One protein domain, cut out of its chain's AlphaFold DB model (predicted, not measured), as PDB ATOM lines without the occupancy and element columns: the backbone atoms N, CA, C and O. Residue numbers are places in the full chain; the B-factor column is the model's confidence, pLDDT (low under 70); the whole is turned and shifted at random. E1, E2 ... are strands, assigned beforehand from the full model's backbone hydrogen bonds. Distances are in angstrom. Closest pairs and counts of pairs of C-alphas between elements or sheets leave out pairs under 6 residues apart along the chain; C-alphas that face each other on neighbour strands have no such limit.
ATOM      1  N   ALA A  22     165.043 133.078 221.074       72.31
ATOM      2  CA  ALA A  22     165.294 131.755 221.608       72.31
ATOM      3  C   ALA A  22     166.390 131.066 220.775       72.31
ATOM      4  O   ALA A  22     166.535 131.312 219.577       72.31
ATOM      5  N   SER A  23     167.132 130.139 221.386       72.31
ATOM      6  CA  SER A  23     168.041 129.238 220.659       72.31
ATOM      7  C   SER A  23     167.298 128.256 219.738       72.31
ATOM      8  O   SER A  23     167.913 127.575 218.917       72.31
ATOM      9  N   THR A  24     165.971 128.194 219.857       73.06
ATOM     10  CA  THR A  24     165.083 127.354 219.057       73.06
ATOM     11  C   THR A  24     164.700 128.041 217.747       73.06
ATOM     12  O   THR A  24     164.425 129.237 217.695       73.06
ATOM     13  N   THR A  25     164.646 127.259 216.670       82.31
ATOM     14  CA  THR A  25     164.210 127.719 215.346       82.31
ATOM     15  C   THR A  25     162.718 127.462 215.160       82.31
ATOM     16  O   THR A  25     162.271 126.340 215.392       82.31
ATOM     17  N   HIS A  26     161.959 128.457 214.688       82.50
ATOM     18  CA  HIS A  26     160.613 128.224 214.163       82.50
ATOM     19  C   HIS A  26     160.758 127.601 212.782       82.50
ATOM     20  O   HIS A  26     161.174 128.286 211.849       82.50
ATOM     21  N   VAL A  27     160.467 126.314 212.645       81.75
ATOM     22  CA  VAL A  27     160.486 125.653 211.338       81.75
ATOM     23  C   VAL A  27     159.079 125.703 210.763       81.75
ATOM     24  O   VAL A  27     158.133 125.276 211.416       81.75
ATOM     25  N   SER A  28     158.955 126.251 209.558       72.56
ATOM     26  CA  SER A  28     157.713 126.176 208.783       72.56
ATOM     27  C   SER A  28     157.668 124.892 207.950       72.56
ATOM     28  O   SER A  28     158.698 124.254 207.725       72.56
ATOM     29  N   ASP A  29     156.492 124.537 207.436       73.50
ATOM     30  CA  ASP A  29     156.247 123.279 206.709       73.50
ATOM     31  C   ASP A  29     157.111 123.086 205.446       73.50
ATOM     32  O   ASP A  29     157.234 121.977 204.932       73.50
ATOM     33  N   ASN A  30     157.749 124.149 204.945       71.12
ATOM     34  CA  ASN A  30     158.681 124.100 203.813       71.12
ATOM     35  C   ASN A  30     160.156 123.888 204.227       71.12
ATOM     36  O   ASN A  30     161.052 124.005 203.392       71.12
ATOM     37  N   GLY A  31     160.424 123.632 205.512       70.62
ATOM     38  CA  GLY A  31     161.764 123.427 206.065       70.62
ATOM     39  C   GLY A  31     162.573 124.708 206.302       70.62
ATOM     40  O   GLY A  31     163.675 124.631 206.847       70.62
ATOM     41  N   LYS A  32     162.058 125.892 205.941       73.88
ATOM     42  CA  LYS A  32     162.706 127.173 206.258       73.88
ATOM     43  C   LYS A  32     162.516 127.513 207.730       73.88
ATOM     44  O   LYS A  32     161.420 127.370 208.280       73.88
ATOM     45  N   GLY A  33     163.604 127.977 208.340       81.88
ATOM     46  CA  GLY A  33     163.694 128.256 209.764       81.88
ATOM     47  C   GLY A  33     163.851 129.742 210.072       81.88
ATOM     48  O   GLY A  33     164.790 130.367 209.588       81.88
ATOM     49  N   ALA A  34     162.999 130.275 210.939       85.38
ATOM     50  CA  ALA A  34     163.082 131.632 211.472       85.38
ATOM     51  C   ALA A  34     163.580 131.627 212.931       85.38
ATOM     52  O   ALA A  34     163.452 130.625 213.642       85.38
ATOM     53  N   GLY A  35     164.172 132.728 213.389       86.19
ATOM     54  CA  GLY A  35     164.437 132.954 214.811       86.19
ATOM     55  C   GLY A  35     163.128 133.245 215.546       86.19
ATOM     56  O   GLY A  35     162.332 134.037 215.057       86.19
ATOM     57  N   VAL A  36     162.877 132.600 216.689       85.62
ATOM     58  CA  VAL A  36     161.679 132.848 217.520       85.62
ATOM     59  C   VAL A  36     162.005 133.855 218.603       85.62
ATOM     60  O   VAL A  36     163.043 133.726 219.242       85.62
ATOM     61  N   TYR A  37     161.092 134.773 218.902       82.50
ATOM     62  CA  TYR A  37     161.166 135.593 220.110       82.50
ATOM     63  C   TYR A  37     159.791 135.813 220.741       82.50
ATOM     64  O   TYR A  37     158.756 135.631 220.100       82.50
ATOM     65  N   ILE A  38     159.800 136.214 222.013       83.62
ATOM     66  CA  ILE A  38     158.621 136.687 222.740       83.62
ATOM     67  C   ILE A  38     158.759 138.197 222.925       83.62
ATOM     68  O   ILE A  38     159.797 138.680 223.385       83.62
ATOM     69  N   ALA A  39     157.725 138.953 222.566       80.94
ATOM     70  CA  ALA A  39     157.691 140.390 222.798       80.94
ATOM     71  C   ALA A  39     157.444 140.685 224.289       80.94
ATOM     72  O   ALA A  39     156.383 140.375 224.811       80.94
ATOM     73  N   PHE A  40     158.388 141.320 224.990       74.56
ATOM     74  CA  PHE A  40     158.199 141.768 226.387       74.56
ATOM     75  C   PHE A  40     157.594 143.182 226.496       74.56
ATOM     76  O   PHE A  40     157.477 143.734 227.586       74.56
ATOM     77  N   GLY A  41     157.212 143.768 225.361       79.88
ATOM     78  CA  GLY A  41     156.647 145.107 225.239       79.88
ATOM     79  C   GLY A  41     155.711 145.171 224.038       79.88
ATOM     80  O   GLY A  41     154.740 144.434 223.981       79.88
ATOM     81  N   ARG A  42     156.000 146.031 223.066       82.12
ATOM     82  CA  ARG A  42     155.175 146.154 221.855       82.12
ATOM     83  C   ARG A  42     155.448 145.014 220.886       82.12
ATOM     84  O   ARG A  42     156.556 144.521 220.828       82.12
ATOM     85  N   ALA A  43     154.502 144.635 220.053       87.50
ATOM     86  CA  ALA A  43     154.723 143.692 218.968       87.50
ATOM     87  C   ALA A  43     154.354 144.378 217.654       87.50
ATOM     88  O   ALA A  43     153.216 144.333 217.192       87.50
ATOM     89  N   GLY A  44     155.355 145.042 217.072       88.88
ATOM     90  CA  GLY A  44     155.187 145.931 215.927       88.88
ATOM     91  C   GLY A  44     154.712 145.237 214.647       88.88
ATOM     92  O   GLY A  44     155.102 144.096 214.369       88.88
ATOM     93  N   GLY A  45     153.924 145.967 213.859       91.88
ATOM     94  CA  GLY A  45     153.468 145.603 212.521       91.88
ATOM     95  C   GLY A  45     153.296 146.842 211.642       91.88
ATOM     96  O   GLY A  45     152.806 147.881 212.090       91.88
ATOM     97  N   TRP A  46     153.756 146.752 210.399       93.12
ATOM     98  CA  TRP A  46     153.662 147.806 209.399       93.12
ATOM     99  C   TRP A  46     152.297 147.759 208.727       93.12
ATOM    100  O   TRP A  46     151.956 146.786 208.057       93.12
ATOM    101  N   GLN A  47     151.518 148.828 208.874       93.69
ATOM    102  CA  GLN A  47     150.204 148.955 208.250       93.69
ATOM    103  C   GLN A  47     150.077 150.286 207.522       93.69
ATOM    104  O   GLN A  47     150.644 151.306 207.917       93.69
ATOM    105  N   LYS A  48     149.289 150.284 206.452       92.56
ATOM    106  CA  LYS A  48     148.863 151.514 205.796       92.56
ATOM    107  C   LYS A  48     147.706 152.122 206.584       92.56
ATOM    108  O   LYS A  48     146.757 151.418 206.914       92.56
ATOM    109  N   ALA A  49     147.759 153.428 206.848       88.06
ATOM    110  CA  ALA A  49     146.686 154.124 207.567       88.06
ATOM    111  C   ALA A  49     145.341 154.081 206.811       88.06
ATOM    112  O   ALA A  49     144.275 154.095 207.422       88.06
ATOM    113  N   THR A  50     145.394 154.016 205.478       90.50
ATOM    114  CA  THR A  50     144.246 153.837 204.581       90.50
ATOM    115  C   THR A  50     144.653 152.961 203.395       90.50
ATOM    116  O   THR A  50     145.839 152.802 203.106       90.50
ATOM    117  N   THR A  51     143.687 152.437 202.639       86.94
ATOM    118  CA  THR A  51     143.960 151.657 201.415       86.94
ATOM    119  C   THR A  51     144.720 152.446 200.344       86.94
ATOM    120  O   THR A  51     145.384 151.848 199.500       86.94
ATOM    121  N   THR A  52     144.655 153.778 200.389       92.38
ATOM    122  CA  THR A  52     145.315 154.693 199.447       92.38
ATOM    123  C   THR A  52     146.642 155.256 199.956       92.38
ATOM    124  O   THR A  52     147.299 155.991 199.220       92.38
ATOM    125  N   ALA A  53     147.062 154.936 201.185       93.00
ATOM    126  CA  ALA A  53     148.326 155.434 201.714       93.00
ATOM    127  C   ALA A  53     149.522 154.894 200.907       93.00
ATOM    128  O   ALA A  53     149.563 153.724 200.497       93.00
ATOM    129  N   THR A  54     150.509 155.758 200.683       94.56
ATOM    130  CA  THR A  54     151.720 155.445 199.910       94.56
ATOM    131  C   THR A  54     152.846 154.872 200.766       94.56
ATOM    132  O   THR A  54     153.721 154.213 200.223       94.56
ATOM    133  N   CYS A  55     152.797 155.062 202.085       93.94
ATOM    134  CA  CYS A  55     153.796 154.585 203.040       93.94
ATOM    135  C   CYS A  55     153.157 153.775 204.177       93.94
ATOM    136  O   CYS A  55     151.938 153.807 204.385       93.94
ATOM    137  N   TYR A  56     153.996 153.051 204.917       94.25
ATOM    138  CA  TYR A  56     153.612 152.234 206.062       94.25
ATOM    139  C   TYR A  56     153.921 152.934 207.386       94.25
ATOM    140  O   TYR A  56     155.012 153.467 207.599       94.25
ATOM    141  N   THR A  57     152.969 152.870 208.308       91.94
ATOM    142  CA  THR A  57     153.122 153.308 209.695       91.94
ATOM    143  C   THR A  57     153.289 152.080 210.584       91.94
ATOM    144  O   THR A  57     152.587 151.081 210.413       91.94
ATOM    145  N   LEU A  58     154.231 152.136 211.526       89.69
ATOM    146  CA  LEU A  58     154.428 151.067 212.499       89.69
ATOM    147  C   LEU A  58     153.413 151.216 213.637       89.69
ATOM    148  O   LEU A  58     153.380 152.249 214.308       89.69
ATOM    149  N   TYR A  59     152.626 150.172 213.873       88.19
ATOM    150  CA  TYR A  59     151.694 150.071 214.993       88.19
ATOM    151  C   TYR A  59     152.092 148.919 215.902       88.19
ATOM    152  O   TYR A  59     152.713 147.958 215.456       88.19
ATOM    153  N   ASP A  60     151.713 148.993 217.173       88.88
ATOM    154  CA  ASP A  60     151.706 147.811 218.030       88.88
ATOM    155  C   ASP A  60     150.458 146.982 217.702       88.88
ATOM    156  O   ASP A  60     149.343 147.399 218.013       88.88
ATOM    157  N   VAL A  61     150.640 145.858 217.004       90.12
ATOM    158  CA  VAL A  61     149.530 145.060 216.455       90.12
ATOM    159  C   VAL A  61     149.199 143.825 217.294       90.12
ATOM    160  O   VAL A  61     148.091 143.311 217.169       90.12
ATOM    161  N   HIS A  62     150.108 143.373 218.170       88.88
ATOM    162  CA  HIS A  62     149.872 142.200 219.035       88.88
ATOM    163  C   HIS A  62     150.144 142.434 220.529       88.88
ATOM    164  O   HIS A  62     149.672 141.651 221.347       88.88
ATOM    165  N   GLY A  63     150.871 143.490 220.912       85.75
ATOM    166  CA  GLY A  63     151.226 143.762 222.305       85.75
ATOM    167  C   GLY A  63     152.202 142.759 222.941       85.75
ATOM    168  O   GLY A  63     152.869 141.964 222.272       85.75
ATOM    169  N   ALA A  64     152.302 142.818 224.270       84.06
ATOM    170  CA  ALA A  64     153.237 142.009 225.045       84.06
ATOM    171  C   ALA A  64     152.804 140.537 225.124       84.06
ATOM    172  O   ALA A  64     151.621 140.214 225.150       84.06
ATOM    173  N   GLY A  65     153.779 139.634 225.199       83.44
ATOM    174  CA  GLY A  65     153.589 138.184 225.221       83.44
ATOM    175  C   GLY A  65     153.450 137.543 223.839       83.44
ATOM    176  O   GLY A  65     153.456 136.318 223.748       83.44
ATOM    177  N   ALA A  66     153.373 138.332 222.763       88.56
ATOM    178  CA  ALA A  66     153.270 137.799 221.410       88.56
ATOM    179  C   ALA A  66     154.512 136.971 221.039       88.56
ATOM    180  O   ALA A  66     155.642 137.462 221.114       88.56
ATOM    181  N   GLN A  67     154.292 135.729 220.597       88.69
ATOM    182  CA  GLN A  67     155.317 134.926 219.937       88.69
ATOM    183  C   GLN A  67     155.463 135.395 218.494       88.69
ATOM    184  O   GLN A  67     154.487 135.461 217.752       88.69
ATOM    185  N   ARG A  68     156.695 135.693 218.093       86.69
ATOM    186  CA  ARG A  68     157.018 136.243 216.780       86.69
ATOM    187  C   ARG A  68     158.187 135.488 216.162       86.69
ATOM    188  O   ARG A  68     158.890 134.733 216.841       86.69
ATOM    189  N   SER A  69     158.371 135.676 214.860       86.06
ATOM    190  CA  SER A  69     159.435 135.019 214.115       86.06
ATOM    191  C   SER A  69     160.076 135.942 213.093       86.06
ATOM    192  O   SER A  69     159.377 136.510 212.255       86.06
ATOM    193  N   ASP A  70     161.401 136.010 213.139       86.88
ATOM    194  CA  ASP A  70     162.228 136.843 212.275       86.88
ATOM    195  C   ASP A  70     163.139 136.002 211.368       86.88
ATOM    196  O   ASP A  70     163.551 134.899 211.744       86.88
ATOM    197  N   PRO A  71     163.512 136.511 210.185       84.81
ATOM    198  CA  PRO A  71     164.551 135.888 209.375       84.81
ATOM    199  C   PRO A  71     165.887 135.846 210.123       84.81
ATOM    200  O   PRO A  71     166.221 136.754 210.882       84.81
ATOM    201  N   LYS A  72     166.690 134.806 209.873       83.19
ATOM    202  CA  LYS A  72     167.986 134.630 210.547       83.19
ATOM    203  C   LYS A  72     169.071 135.564 210.022       83.19
ATOM    204  O   LYS A  72     170.072 135.779 210.703       83.19
ATOM    205  N   THR A  73     168.885 136.107 208.822       83.88
ATOM    206  CA  THR A  73     169.824 137.030 208.187       83.88
ATOM    207  C   THR A  73     169.103 138.218 207.561       83.88
ATOM    208  O   THR A  73     167.944 138.131 207.161       83.88
ATOM    209  N   ALA A  74     169.801 139.351 207.441       83.50
ATOM    210  CA  ALA A  74     169.220 140.571 206.877       83.50
ATOM    211  C   ALA A  74     168.795 140.410 205.410       83.50
ATOM    212  O   ALA A  74     167.846 141.055 204.982       83.50
ATOM    213  N   GLY A  75     169.457 139.523 204.659       86.44
ATOM    214  CA  GLY A  75     169.120 139.245 203.260       86.44
ATOM    215  C   GLY A  75     167.801 138.492 203.059       86.44
ATOM    216  O   GLY A  75     167.333 138.393 201.932       86.44
ATOM    217  N   GLU A  76     167.201 137.967 204.127       86.88
ATOM    218  CA  GLU A  76     165.935 137.221 204.084       86.88
ATOM    219  C   GLU A  76     164.729 138.069 204.537       86.88
ATOM    220  O   GLU A  76     163.607 137.567 204.601       86.88
ATOM    221  N   MET A  77     164.952 139.344 204.866       88.81
ATOM    222  CA  MET A  77     163.904 140.295 205.242       88.81
ATOM    223  C   MET A  77     163.020 140.641 204.039       88.81
ATOM    224  O   MET A  77     163.514 140.838 202.930       88.81
ATOM    225  N   ILE A  78     161.712 140.755 204.261       91.69
ATOM    226  CA  ILE A  78     160.725 141.038 203.216       91.69
ATOM    227  C   ILE A  78     160.381 142.521 203.242       91.69
ATOM    228  O   ILE A  78     159.796 143.022 204.201       91.69
ATOM    229  N   GLU A  79     160.753 143.220 202.175       94.44
ATOM    230  CA  GLU A  79     160.427 144.627 201.969       94.44
ATOM    231  C   GLU A  79     158.953 144.797 201.578       94.44
ATOM    232  O   GLU A  79     158.474 144.204 200.612       94.44
ATOM    233  N   MET A  80     158.232 145.619 202.341       92.38
ATOM    234  CA  MET A  80     156.839 145.994 202.080       92.38
ATOM    235  C   MET A  80     156.726 147.334 201.335       92.38
ATOM    236  O   MET A  80     155.727 147.568 200.656       92.38
ATOM    237  N   GLY A  81     157.727 148.211 201.472       93.50
ATOM    238  CA  GLY A  81     157.792 149.537 200.851       93.50
ATOM    239  C   GLY A  81     158.343 150.604 201.800       93.50
ATOM    240  O   GLY A  81     159.031 150.287 202.769       93.50
ATOM    241  N   ASP A  82     158.012 151.870 201.548       94.62
ATOM    242  CA  ASP A  82     158.525 153.000 202.332       94.62
ATOM    243  C   ASP A  82     157.831 153.138 203.696       94.62
ATOM    244  O   ASP A  82     156.600 153.086 203.803       94.62
ATOM    245  N   ALA A  83     158.613 153.381 204.749       91.94
ATOM    246  CA  ALA A  83     158.101 153.755 206.063       91.94
ATOM    247  C   ALA A  83     157.791 155.261 206.115       91.94
ATOM    248  O   ALA A  83     158.591 156.094 205.687       91.94
ATOM    249  N   CYS A  84     156.652 155.645 206.700       90.88
ATOM    250  CA  CYS A  84     156.225 157.050 206.749       90.88
ATOM    251  C   CYS A  84     157.159 157.958 207.576       90.88
ATOM    252  O   CYS A  84     157.114 159.176 207.430       90.88
ATOM    253  N   ASN A  85     157.995 157.388 208.449       85.56
ATOM    254  CA  ASN A  85     159.002 158.103 209.239       85.56
ATOM    255  C   ASN A  85     160.426 158.005 208.653       85.56
ATOM    256  O   ASN A  85     161.384 158.382 209.327       85.56
ATOM    257  N   GLY A  86     160.554 157.535 207.409       84.50
ATOM    258  CA  GLY A  86     161.822 157.369 206.706       84.50
ATOM    259  C   GLY A  86     162.410 155.962 206.836       84.50
ATOM    260  O   GLY A  86     162.317 155.315 207.878       84.50
ATOM    261  N   GLY A  87     163.052 155.506 205.758       88.25
ATOM    262  CA  GLY A  87     163.598 154.154 205.634       88.25
ATOM    263  C   GLY A  87     162.598 153.150 205.058       88.25
ATOM    264  O   GLY A  87     161.515 153.513 204.600       88.25
ATOM    265  N   THR A  88     162.985 151.878 205.083       90.44
ATOM    266  CA  THR A  88     162.228 150.776 204.479       90.44
ATOM    267  C   THR A  88     161.436 150.011 205.539       90.44
ATOM    268  O   THR A  88     161.968 149.636 206.587       90.44
ATOM    269  N   ALA A  89     160.160 149.753 205.257       92.44
ATOM    270  CA  ALA A  89     159.296 148.898 206.055       92.44
ATOM    271  C   ALA A  89     159.542 147.429 205.686       92.44
ATOM    272  O   ALA A  89     159.214 146.991 204.583       92.44
ATOM    273  N   TYR A  90     160.090 146.664 206.629       92.50
ATOM    274  CA  TYR A  90     160.240 145.218 206.499       92.50
ATOM    275  C   TYR A  90     159.224 144.495 207.377       92.50
ATOM    276  O   TYR A  90     159.189 144.722 208.592       92.50
ATOM    277  N   GLY A  91     158.413 143.616 206.794       91.81
ATOM    278  CA  GLY A  91     157.365 142.924 207.531       91.81
ATOM    279  C   GLY A  91     156.778 141.721 206.805       91.81
ATOM    280  O   GLY A  91     156.989 141.521 205.609       91.81
ATOM    281  N   HIS A  92     156.051 140.892 207.551       89.50
ATOM    282  CA  HIS A  92     155.504 139.638 207.044       89.50
ATOM    283  C   HIS A  92     154.051 139.398 207.458       89.50
ATOM    284  O   HIS A  92     153.585 139.865 208.491       89.50
ATOM    285  N   GLY A  93     153.319 138.633 206.652       87.88
ATOM    286  CA  GLY A  93     151.939 138.261 206.951       87.88
ATOM    287  C   GLY A  93     150.924 139.419 206.895       87.88
ATOM    288  O   GLY A  93     151.266 140.554 206.560       87.88
ATOM    289  N   PRO A  94     149.644 139.134 207.199       86.62
ATOM    290  CA  PRO A  94     148.538 140.072 206.977       86.62
ATOM    291  C   PRO A  94     148.636 141.378 207.777       86.62
ATOM    292  O   PRO A  94     148.284 142.442 207.274       86.62
ATOM    293  N   GLN A  95     149.135 141.309 209.013       88.38
ATOM    294  CA  GLN A  95     149.300 142.469 209.899       88.38
ATOM    295  C   GLN A  95     150.665 143.157 209.728       88.38
ATOM    296  O   GLN A  95     150.985 144.099 210.455       88.38
ATOM    297  N   GLY A  96     151.447 142.737 208.724       91.62
ATOM    298  CA  GLY A  96     152.744 143.325 208.410       91.62
ATOM    299  C   GLY A  96     153.731 143.193 209.562       91.62
ATOM    300  O   GLY A  96     154.474 144.131 209.829       91.62
ATOM    301  N   ASP A  97     153.706 142.058 210.258       91.94
ATOM    302  CA  ASP A  97     154.547 141.725 211.401       91.94
ATOM    303  C   ASP A  97     155.987 142.170 211.147       91.94
ATOM    304  O   ASP A  97     156.670 141.605 210.294       91.94
ATOM    305  N   ALA A  98     156.427 143.211 211.858       90.44
ATOM    306  CA  ALA A  98     157.697 143.864 211.575       90.44
ATOM    307  C   ALA A  98     158.853 142.878 211.754       90.44
ATOM    308  O   ALA A  98     158.973 142.275 212.820       90.44
ATOM    309  N   GLN A  99     159.688 142.750 210.723       88.19
ATOM    310  CA  GLN A  99     160.825 141.838 210.720       88.19
ATOM    311  C   GLN A  99     162.112 142.545 211.147       88.19
ATOM    312  O   GLN A  99     162.282 143.743 210.892       88.19
TER     313      GLN A  99
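AT A GLANCE: This is residues 22 to 99 of the 254 residues of an uncharacterized protein of Desulfobacteraceae bacterium IS3 (UniProt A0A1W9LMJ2). Three small antiparallel sheets are set round a triangle, with residues 97 to 99 of the printed part in its middle; E5, the pair E3 and E4, and the pair E6 and E7 make the three sides. E2 and E1 continue the first side outward, with E1 far from the middle. The links of residues 39 to 43 and 61 to 66 run side by side between the first sheet and E3 and E4. The printed part has 78 residues with no named helix and seven strands, E1 to E7 in order; the sheets are E1 - E2 - E5, E3 - E4 and E6 - E7. The class is all strand, though 33 of the 78 residues are in named strands; the whole is compact, with a radius of gyration of the C-alphas of 13.0 A and spans of 38 by 26 by 21 A.

HOW THE PARTS SIT: E1, residues 22 to 27, and E2, residues 33 to 38, form a hairpin, antiparallel at 130 degrees, with N 26 and O 34 2.8 A apart, within hydrogen-bond range. E5, residues 67 to 70, is the other antiparallel neighbour of E2, at 138 degrees, with N 37 and O 68 3.0 A apart. The pairing is staggered: E2 pairs with E1 over residues 33 to 35 and with E5 over 35 to 38. E1 and E5 are the edge strands of this strongly twisted sheet. E3, residues 44 to 47, and E4, residues 57 to 60, form a hairpin, antiparallel at 140 degrees, with N 45 and O 59 2.8 A apart. E6, residues 79 to 82, and E7, residues 88 to 92, form another, antiparallel at 143 degrees, with N 80 and O 89 2.8 A apart. The closest C-alphas of E3 and E7, those of Trp 46 and Gly 91, are 6.4 A apart. E3 and E6 are only just apart, at 8.2 A. Residues 91 to 92 of E7 pair antiparallel with residues 97 to 98.

IN THESE COORDINATES: E1 begins at C-alpha 22, (165.294, 131.755, 221.608), and is 12.9 A from first to last C-alpha. E2 is 16.3 A long. E3, E4, E5 and E6 have 4 residues each; E3 begins at C-alpha 44, (155.187, 145.931, 215.927). E7 is 13.3 A long and ends at C-alpha 92, (155.504, 139.638, 207.044).

THE WHOLE: The two C-alphas farthest apart, those of Ser 23 and Thr 52, are 40.2 A apart. The printed part has no cut. The links E1 to E2, E2 to E3 and E6 to E7 are tight; E3 to E4, E4 to E5 and E5 to E6 are short. The mean pLDDT of the printed part is 86.5, and no printed residue is under 70.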